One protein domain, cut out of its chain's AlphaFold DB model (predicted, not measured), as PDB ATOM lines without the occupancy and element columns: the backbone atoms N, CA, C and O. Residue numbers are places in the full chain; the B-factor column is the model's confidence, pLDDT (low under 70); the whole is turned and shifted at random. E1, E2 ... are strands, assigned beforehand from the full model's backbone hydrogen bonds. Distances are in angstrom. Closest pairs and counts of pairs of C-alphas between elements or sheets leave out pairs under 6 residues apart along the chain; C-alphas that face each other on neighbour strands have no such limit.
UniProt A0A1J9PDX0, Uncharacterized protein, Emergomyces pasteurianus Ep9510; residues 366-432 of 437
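What this domain is: This is residues 366 to 432 of the 437 residues of an uncharacterized protein of Emergomyces pasteurianus Ep9510 (UniProt A0A1J9PDX0). A small three-stranded sheet of E1, E2 and E5 forms one end of the domain, and a two-stranded hairpin arm of E3 and E4 reaches away from it and makes the length. After E5 a long stretch without named elements, residues 413 to 432, loops out and comes back to pair briefly with E1. The printed part has 67 residues with no named helix and five strands, E1 to E5 in order, 28 residues in all, under half; the class is all strand. The larger sheet has the order E1, E2, E5, and both sheets are antiparallel. The whole is loose, with a radius of gyration of the C-alphas of 14.9 A, and elongated, spanning 45 by 26 by 21 A.

Where its parts are: E2, residues 380 to 386, is the longest strand at 18.4 A. E1, residues 371 to 376, covers 16.0 A from C-alpha 371 at (74.072, 82.105, 86.763). E5 is residues 410 to 412, ending at C-alpha 412 at (80.103, 74.570, 88.595). E3, residues 390 to 395, covers 15.3 A, and E4, residues 402 to 407, 15.0 A.

How they stand to each other: E2 is the inner strand. E1 and E2 form a hairpin at 148 degrees, with N 374 and O 382 2.8 A apart, within hydrogen-bond range. E5 is antiparallel to E2 at 113 degrees, with N 385 and O 411 at 2.8 A. Residues 429 to 430 pair antiparallel with residues 373 to 374 of E1. The hairpin E3 and E4, at 150 degrees, has N 392 and O 405 at 2.7 A. E4 runs on into E5 across 2 residues, at 60 degrees. E2 and E3 are apart.

The domain as a whole: The C-alphas farthest apart, of Asn 380 and Pro 399, are 45.4 A apart. The printed part has no cut, and no link is long. Mean pLDDT of the printed part is 74.9; 22 residues are under 70, among them 392 to 399 and 422 to 428.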
ATOM      1  N   PRO A 366      74.268  89.717  93.083       79.62
ATOM      2  CA  PRO A 366      73.587  88.646  92.364       79.62
ATOM      3  C   PRO A 366      72.659  87.831  93.272       79.62
ATOM      4  O   PRO A 366      72.980  87.522  94.425       79.62
ATOM      5  N   ALA A 367      71.506  87.424  92.752       87.56
ATOM      6  CA  ALA A 367      70.553  86.609  93.484       87.56
ATOM      7  C   ALA A 367      71.114  85.201  93.748       87.56
ATOM      8  O   ALA A 367      71.886  84.630  92.976       87.56
ATOM      9  N   GLN A 368      70.698  84.572  94.850       88.81
ATOM     10  CA  GLN A 368      71.063  83.180  95.100       88.81
ATOM     11  C   GLN A 368      70.578  82.277  93.952       88.81
ATOM     12  O   GLN A 368      69.408  82.301  93.576       88.81
ATOM     13  N   ASN A 369      71.468  81.406  93.476       89.25
ATOM     14  CA  ASN A 369      71.329  80.548  92.295       89.25
ATOM     15  C   ASN A 369      71.382  81.269  90.944       89.25
ATOM     16  O   ASN A 369      71.177  80.605  89.926       89.25
ATOM     17  N   GLU A 370      71.685  82.567  90.918       87.69
ATOM     18  CA  GLU A 370      71.935  83.287  89.677       87.69
ATOM     19  C   GLU A 370      73.132  82.693  88.932       87.69
ATOM     20  O   GLU A 370      74.096  82.199  89.530       87.69
ATOM     21  N   GLU A 371      73.036  82.671  87.608       89.31
ATOM     22  CA  GLU A 371      74.072  82.105  86.763       89.31
ATOM     23  C   GLU A 371      75.117  83.165  86.440       89.31
ATOM     24  O   GLU A 371      74.822  84.161  85.788       89.31
ATOM     25  N   LEU A 372      76.352  82.914  86.866       86.12
ATOM     26  CA  LEU A 372      77.480  83.805  86.645       86.12
ATOM     27  C   LEU A 372      78.505  83.163  85.713       86.12
ATOM     28  O   LEU A 372      78.648  81.935  85.637       86.12
ATOM     29  N   TYR A 373      79.248  84.011  85.016       86.12
ATOM     30  CA  TYR A 373      80.177  83.636  83.964       86.12
ATOM     31  C   TYR A 373      81.580  84.108  84.311       86.12
ATOM     32  O   TYR A 373      81.759  85.174  84.881       86.12
ATOM     33  N   LYS A 374      82.594  83.319  83.967       84.94
ATOM     34  CA  LYS A 374      84.001  83.635  84.225       84.94
ATOM     35  C   LYS A 374      84.838  83.391  82.986       84.94
ATOM     36  O   LYS A 374      84.746  82.312  82.405       84.94
ATOM     37  N   PHE A 375      85.715  84.334  82.649       74.81
ATOM     38  CA  PHE A 375      86.704  84.179  81.578       74.81
ATOM     39  C   PHE A 375      88.062  83.766  82.145       74.81
ATOM     40  O   PHE A 375      88.885  84.599  82.504       74.81
ATOM     41  N   GLY A 376      88.313  82.464  82.242       73.50
ATOM     42  CA  GLY A 376      89.582  81.938  82.738       73.50
ATOM     43  C   GLY A 376      90.593  81.656  81.627       73.50
ATOM     44  O   GLY A 376      90.256  81.000  80.644       73.50
ATOM     45  N   ARG A 377      91.871  82.022  81.814       68.50
ATOM     46  CA  ARG A 377      92.971  81.708  80.871       68.50
ATOM     47  C   ARG A 377      93.066  80.218  80.495       68.50
ATOM     48  O   ARG A 377      93.549  79.892  79.415       68.50
ATOM     49  N   ARG A 378      92.669  79.305  81.389       64.75
ATOM     50  CA  ARG A 378      92.679  77.843  81.180       64.75
ATOM     51  C   ARG A 378      91.308  77.221  80.950       64.75
ATOM     52  O   ARG A 378      91.254  76.100  80.446       64.75
ATOM     53  N   THR A 379      90.224  77.862  81.375       72.94
ATOM     54  CA  THR A 379      88.867  77.304  81.212       72.94
ATOM     55  C   THR A 379      88.060  77.970  80.112       72.94
ATOM     56  O   THR A 379      86.976  77.480  79.816       72.94
ATOM     57  N   ASN A 380      88.588  79.026  79.487       82.50
ATOM     58  CA  ASN A 380      87.832  79.947  78.643       82.50
ATOM     59  C   ASN A 380      86.606  80.474  79.407       82.50
ATOM     60  O   ASN A 380      86.696  80.719  80.612       82.50
ATOM     61  N   LEU A 381      85.483  80.658  78.714       83.75
ATOM     62  CA  LEU A 381      84.214  81.027  79.318       83.75
ATOM     63  C   LEU A 381      83.612  79.826  80.059       83.75
ATOM     64  O   LEU A 381      83.238  78.819  79.458       83.75
ATOM     65  N   THR A 382      83.516  79.940  81.376       83.81
ATOM     66  CA  THR A 382      82.873  78.961  82.259       83.81
ATOM     67  C   THR A 382      81.658  79.561  82.934       83.81
ATOM     68  O   THR A 382      81.673  80.730  83.303       83.81
ATOM     69  N   LYS A 383      80.628  78.738  83.130       90.44
ATOM     70  CA  LYS A 383      79.353  79.115  83.739       90.44
ATOM     71  C   LYS A 383      79.166  78.391  85.067       90.44
ATOM     72  O   LYS A 383      79.473  77.201  85.170       90.44
ATOM     73  N   GLY A 384      78.676  79.097  86.075       89.31
ATOM     74  CA  GLY A 384      78.428  78.548  87.399       89.31
ATOM     75  C   GLY A 384      77.232  79.198  88.081       89.31
ATOM     76  O   GLY A 384      76.638  80.123  87.539       89.31
ATOM     77  N   ARG A 385      76.857  78.692  89.255       92.31
ATOM     78  CA  ARG A 385      75.779  79.258  90.076       92.31
ATOM     79  C   ARG A 385      76.339  79.982  91.277       92.31
ATOM     80  O   ARG A 385      77.109  79.401  92.045       92.31
ATOM     81  N   TYR A 386      75.907  81.222  91.447       88.69
ATOM     82  CA  TYR A 386      76.134  81.993  92.650       88.69
ATOM     83  C   TYR A 386      75.404  81.336  93.816       88.69
ATOM     84  O   TYR A 386      74.198  81.101  93.770       88.69
ATOM     85  N   ASN A 387      76.122  80.997  94.880       83.75
ATOM     86  CA  ASN A 387      75.520  80.338  96.037       83.75
ATOM     87  C   ASN A 387      74.768  81.309  96.974       83.75
ATOM     88  O   ASN A 387      74.172  80.836  97.950       83.75
ATOM     89  N   GLY A 388      74.766  82.612  96.664       78.38
ATOM     90  CA  GLY A 388      74.284  83.676  97.540       78.38
ATOM     91  C   GLY A 388      75.292  84.018  98.635       78.38
ATOM     92  O   GLY A 388      76.118  83.189  99.019       78.38
ATOM     93  N   LEU A 389      75.190  85.226  99.183       74.50
ATOM     94  CA  LEU A 389      75.934  85.594 100.378       74.50
ATOM     95  C   LEU A 389      75.471  84.713 101.547       74.50
ATOM     96  O   LEU A 389      74.311  84.755 101.961       74.50
ATOM     97  N   LYS A 390      76.359  83.863 102.057       75.69
ATOM     98  CA  LYS A 390      76.088  82.997 103.204       75.69
ATOM     99  C   LYS A 390      76.913  83.466 104.385       75.69
ATOM    100  O   LYS A 390      78.123  83.641 104.274       75.69
ATOM    101  N   SER A 391      76.258  83.621 105.531       70.38
ATOM    102  CA  SER A 391      76.962  83.858 106.782       70.38
ATOM    103  C   SER A 391      77.780  82.624 107.146       70.38
ATOM    104  O   SER A 391      77.241  81.555 107.441       70.38
ATOM    105  N   LEU A 392      79.094  82.782 107.099       62.72
ATOM    106  CA  LEU A 392      80.057  81.843 107.621       62.72
ATOM    107  C   LEU A 392      80.391  82.272 109.053       62.72
ATOM    108  O   LEU A 392      81.051  83.280 109.295       62.72
ATOM    109  N   GLU A 393      79.909  81.507 110.031       68.12
ATOM    110  CA  GLU A 393      80.330  81.696 111.418       68.12
ATOM    111  C   GLU A 393      81.727  81.096 111.614       68.12
ATOM    112  O   GLU A 393      81.885  79.898 111.859       68.12
ATOM    113  N   LEU A 394      82.747  81.943 111.551       57.25
ATOM    114  CA  LEU A 394      84.103  81.617 111.966       57.25
ATOM    115  C   LEU A 394      84.183  81.724 113.492       57.25
ATOM    116  O   LEU A 394      84.117  82.808 114.078       57.25
ATOM    117  N   LYS A 395      84.328  80.595 114.182       49.97
ATOM    118  CA  LYS A 395      84.635  80.634 115.616       49.97
ATOM    119  C   LYS A 395      86.100  81.012 115.802       49.97
ATOM    120  O   LYS A 395      86.988  80.408 115.214       49.97
ATOM    121  N   CYS A 396      86.339  82.054 116.592       51.31
ATOM    122  CA  CYS A 396      87.685  82.473 116.940       51.31
ATOM    123  C   CYS A 396      88.201  81.612 118.100       51.31
ATOM    124  O   CYS A 396      87.456  81.282 119.021       51.31
ATOM    125  N   TRP A 397      89.505  81.340 118.099       42.56
ATOM    126  CA  TRP A 397      90.212  80.598 119.149       42.56
ATOM    127  C   TRP A 397      90.022  81.175 120.567       42.56
ATOM    128  O   TRP A 397      90.188  80.469 121.561       42.56
ATOM    129  N   LYS A 398      89.674  82.464 120.703       52.44
ATOM    130  CA  LYS A 398      89.325  83.049 122.005       52.44
ATOM    131  C   LYS A 398      87.903  82.623 122.406       52.44
ATOM    132  O   LYS A 398      86.961  82.983 121.696       52.44
ATOM    133  N   PRO A 399      87.721  81.929 123.549       54.69
ATOM    134  CA  PRO A 399      86.402  81.514 124.017       54.69
ATOM    135  C   PRO A 399      85.446  82.709 124.089       54.69
ATOM    136  O   PRO A 399      85.740  83.700 124.752       54.69
ATOM    137  N   GLY A 400      84.317  82.615 123.383       71.81
ATOM    138  CA  GLY A 400      83.273  83.646 123.357       71.81
ATOM    139  C   GLY A 400      83.261  84.553 122.122       71.81
ATOM    140  O   GLY A 400      82.257  85.222 121.901       71.81
ATOM    141  N   ASN A 401      84.296  84.533 121.273       52.47
ATOM    142  CA  ASN A 401      84.334  85.366 120.070       52.47
ATOM    143  C   ASN A 401      83.901  84.576 118.828       52.47
ATOM    144  O   ASN A 401      84.604  83.684 118.353       52.47
ATOM    145  N   LYS A 402      82.738  84.931 118.280       71.25
ATOM    146  CA  LYS A 402      82.309  84.520 116.941       71.25
ATOM    147  C   LYS A 402      82.596  85.656 115.967       71.25
ATOM    148  O   LYS A 402      82.203  86.790 116.225       71.25
ATOM    149  N   ILE A 403      83.257  85.348 114.862       65.56
ATOM    150  CA  ILE A 403      83.382  86.241 113.715       65.56
ATOM    151  C   ILE A 403      82.403  85.713 112.680       65.56
ATOM    152  O   ILE A 403      82.556  84.604 112.185       65.56
ATOM    153  N   VAL A 404      81.363  86.478 112.384       70.44
ATOM    154  CA  VAL A 404      80.463  86.144 111.283       70.44
ATOM    155  C   VAL A 404      80.995  86.870 110.059       70.44
ATOM    156  O   VAL A 404      80.962  88.099 110.017       70.44
ATOM    157  N   THR A 405      81.545  86.126 109.104       67.25
ATOM    158  CA  THR A 405      81.838  86.651 107.770       67.25
ATOM    159  C   THR A 405      80.684  86.311 106.847       67.25
ATOM    160  O   THR A 405      79.891  85.411 107.108       67.25
ATOM    161  N   ASN A 406      80.558  87.069 105.774       68.12
ATOM    162  CA  ASN A 406      79.587  86.814 104.734       68.12
ATOM    163  C   ASN A 406      80.385  86.436 103.491       68.12
ATOM    164  O   ASN A 406      81.137  87.255 102.969       68.12
ATOM    165  N   GLU A 407      80.282  85.177 103.077       77.81
ATOM    166  CA  GLU A 407      81.039  84.642 101.951       77.81
ATOM    167  C   GLU A 407      80.097  84.165 100.859       77.81
ATOM    168  O   GLU A 407      79.019  83.623 101.113       77.81
ATOM    169  N   CYS A 408      80.536  84.330  99.623       79.00
ATOM    170  CA  CYS A 408      79.859  83.813  98.458       79.00
ATOM    171  C   CYS A 408      80.850  83.044  97.582       79.00
ATOM    172  O   CYS A 408      82.067  83.185  97.672       79.00
ATOM    173  N   SER A 409      80.321  82.159  96.752       84.88
ATOM    174  CA  SER A 409      81.092  81.373  95.804       84.88
ATOM    175  C   SER A 409      80.257  81.101  94.567       84.88
ATOM    176  O   SER A 409      79.028  81.025  94.622       84.88
ATOM    177  N   VAL A 410      80.950  80.910  93.451       81.88
ATOM    178  CA  VAL A 410      80.340  80.444  92.214       81.88
ATOM    179  C   VAL A 410      80.800  79.022  91.972       81.88
ATOM    180  O   VAL A 410      81.995  78.751  91.839       81.88
ATOM    181  N   THR A 411      79.848  78.099  91.956       87.94
ATOM    182  CA  THR A 411      80.120  76.670  91.791       87.94
ATOM    183  C   THR A 411      79.771  76.217  90.381       87.94
ATOM    184  O   THR A 411      78.923  76.805  89.713       87.94
ATOM    185  N   SER A 412      80.432  75.166  89.895       86.88
ATOM    186  CA  SER A 412      80.103  74.570  88.595       86.88
ATOM    187  C   SER A 412      78.673  74.031  88.577       86.88
ATOM    188  O   SER A 412      78.216  73.436  89.555       86.88
ATOM    189  N   LEU A 413      77.993  74.168  87.439       86.12
ATOM    190  CA  LEU A 413      76.691  73.542  87.211       86.12
ATOM    191  C   LEU A 413      76.803  72.003  87.247       86.12
ATOM    192  O   LEU A 413      77.822  71.459  86.803       86.12
ATOM    193  N   PRO A 414      75.771  71.276  87.709       87.12
ATOM    194  CA  PRO A 414      75.734  69.818  87.606       87.12
ATOM    195  C   PRO A 414      75.960  69.355  86.161       87.12
ATOM    196  O   PRO A 414      75.325  69.858  85.238       87.12
ATOM    197  N   GLY A 415      76.884  68.414  85.957       88.00
ATOM    198  CA  GLY A 415      77.239  67.906  84.625       88.00
ATOM    199  C   GLY A 415      78.127  68.833  83.782       88.00
ATOM    200  O   GLY A 415      78.517  68.451  82.682       88.00
ATOM    201  N   SER A 416      78.487  70.019  84.285       85.31
ATOM    202  CA  SER A 416      79.469  70.900  83.643       85.31
ATOM    203  C   SER A 416      80.895  70.616  84.129       85.31
ATOM    204  O   SER A 416      81.112  69.993  85.170       85.31
ATOM    205  N   GLY A 417      81.891  71.067  83.361       82.69
ATOM    206  CA  GLY A 417      83.281  71.071  83.818       82.69
ATOM    207  C   GLY A 417      83.501  72.030  84.996       82.69
ATOM    208  O   GLY A 417      82.644  72.844  85.327       82.69
ATOM    209  N   ALA A 418      84.678  71.962  85.621       83.81
ATOM    210  CA  ALA A 418      85.025  72.856  86.727       83.81
ATOM    211  C   ALA A 418      84.878  74.340  86.334       83.81
ATOM    212  O   ALA A 418      85.420  74.763  85.311       83.81
ATOM    213  N   PHE A 419      84.209  75.129  87.185       82.50
ATOM    214  CA  PHE A 419      84.009  76.573  86.990       82.50
ATOM    215  C   PHE A 419      85.332  77.357  86.954       82.50
ATOM    216  O   PHE A 419      85.423  78.435  86.383       82.50
ATOM    217  N   SER A 420      86.395  76.819  87.554       79.56
ATOM    218  CA  SER A 420      87.731  77.409  87.517       79.56
ATOM    219  C   SER A 420      88.799  76.314  87.535       79.56
ATOM    220  O   SER A 420      88.608  75.271  88.157       79.56
ATOM    221  N   LYS A 421      89.933  76.547  86.865       77.88
ATOM    222  CA  LYS A 421      91.140  75.701  86.908       77.88
ATOM    223  C   LYS A 421      92.368  76.539  87.284       77.88
ATOM    224  O   LYS A 421      92.301  77.770  87.307       77.88
ATOM    225  N   ARG A 422      93.496  75.869  87.550       57.88
ATOM    226  CA  ARG A 422      94.818  76.486  87.775       57.88
ATOM    227  C   ARG A 422      95.106  77.557  86.719       57.88
ATOM    228  O   ARG A 422      94.921  77.297  85.539       57.88
ATOM    229  N   GLY A 423      95.559  78.745  87.119       60.94
ATOM    230  CA  GLY A 423      95.838  79.859  86.196       60.94
ATOM    231  C   GLY A 423      94.636  80.736  85.815       60.94
ATOM    232  O   GLY A 423      94.805  81.633  84.996       60.94
ATOM    233  N   ASN A 424      93.457  80.505  86.407       59.12
ATOM    234  CA  ASN A 424      92.289  81.397  86.323       59.12
ATOM    235  C   ASN A 424      92.094  82.249  87.591       59.12
ATOM    236  O   ASN A 424      90.984  82.716  87.867       59.12
ATOM    237  N   SER A 425      93.111  82.356  88.445       66.31
ATOM    238  CA  SER A 425      93.052  83.272  89.587       66.31
ATOM    239  C   SER A 425      92.873  84.702  89.073       66.31
ATOM    240  O   SER A 425      93.312  85.002  87.964       66.31
ATOM    241  N   GLU A 426      92.173  85.537  89.842       64.69
ATOM    242  CA  GLU A 426      91.912  86.954  89.515       64.69
ATOM    243  C   GLU A 426      91.073  87.198  88.248       64.69
ATOM    244  O   GLU A 426      90.879  88.341  87.849       64.69
ATOM    245  N   SER A 427      90.534  86.157  87.602       62.47
ATOM    246  CA  SER A 427      89.656  86.382  86.450       62.47
ATOM    247  C   SER A 427      88.283  86.889  86.883       62.47
ATOM    248  O   SER A 427      87.689  86.335  87.812       62.47
ATOM    249  N   PHE A 428      87.777  87.883  86.153       68.06
ATOM    250  CA  PHE A 428      86.470  88.495  86.376       68.06
ATOM    251  C   PHE A 428      85.331  87.475  86.304       68.06
ATOM    252  O   PHE A 428      85.347  86.558  85.472       68.06
ATOM    253  N   VAL A 429      84.350  87.667  87.183       73.44
ATOM    254  CA  VAL A 429      83.068  86.964  87.187       73.44
ATOM    255  C   VAL A 429      81.987  87.998  86.888       73.44
ATOM    256  O   VAL A 429      81.977  89.042  87.531       73.44
ATOM    257  N   VAL A 430      81.124  87.725  85.915       78.81
ATOM    258  CA  VAL A 430      80.086  88.647  85.430       78.81
ATOM    259  C   VAL A 430      78.716  87.973  85.460       78.81
ATOM    260  O   VAL A 430      78.630  86.748  85.304       78.81
ATOM    261  N   ASP A 431      77.659  88.749  85.682       79.94
ATOM    262  CA  ASP A 431      76.282  88.308  85.468       79.94
ATOM    263  C   ASP A 431      75.938  88.308  83.966       79.94
ATOM    264  O   ASP A 431      76.718  88.748  83.118       79.94
ATOM    265  N   TYR A 432      74.807  87.703  83.612       61.34
ATOM    266  CA  TYR A 432      74.281  87.736  82.248       61.34
ATOM    267  C   TYR A 432      72.978  88.515  82.272       61.34
ATOM    268  O   TYR A 432      71.896  87.940  82.381       61.34
TER     269      TYR A 432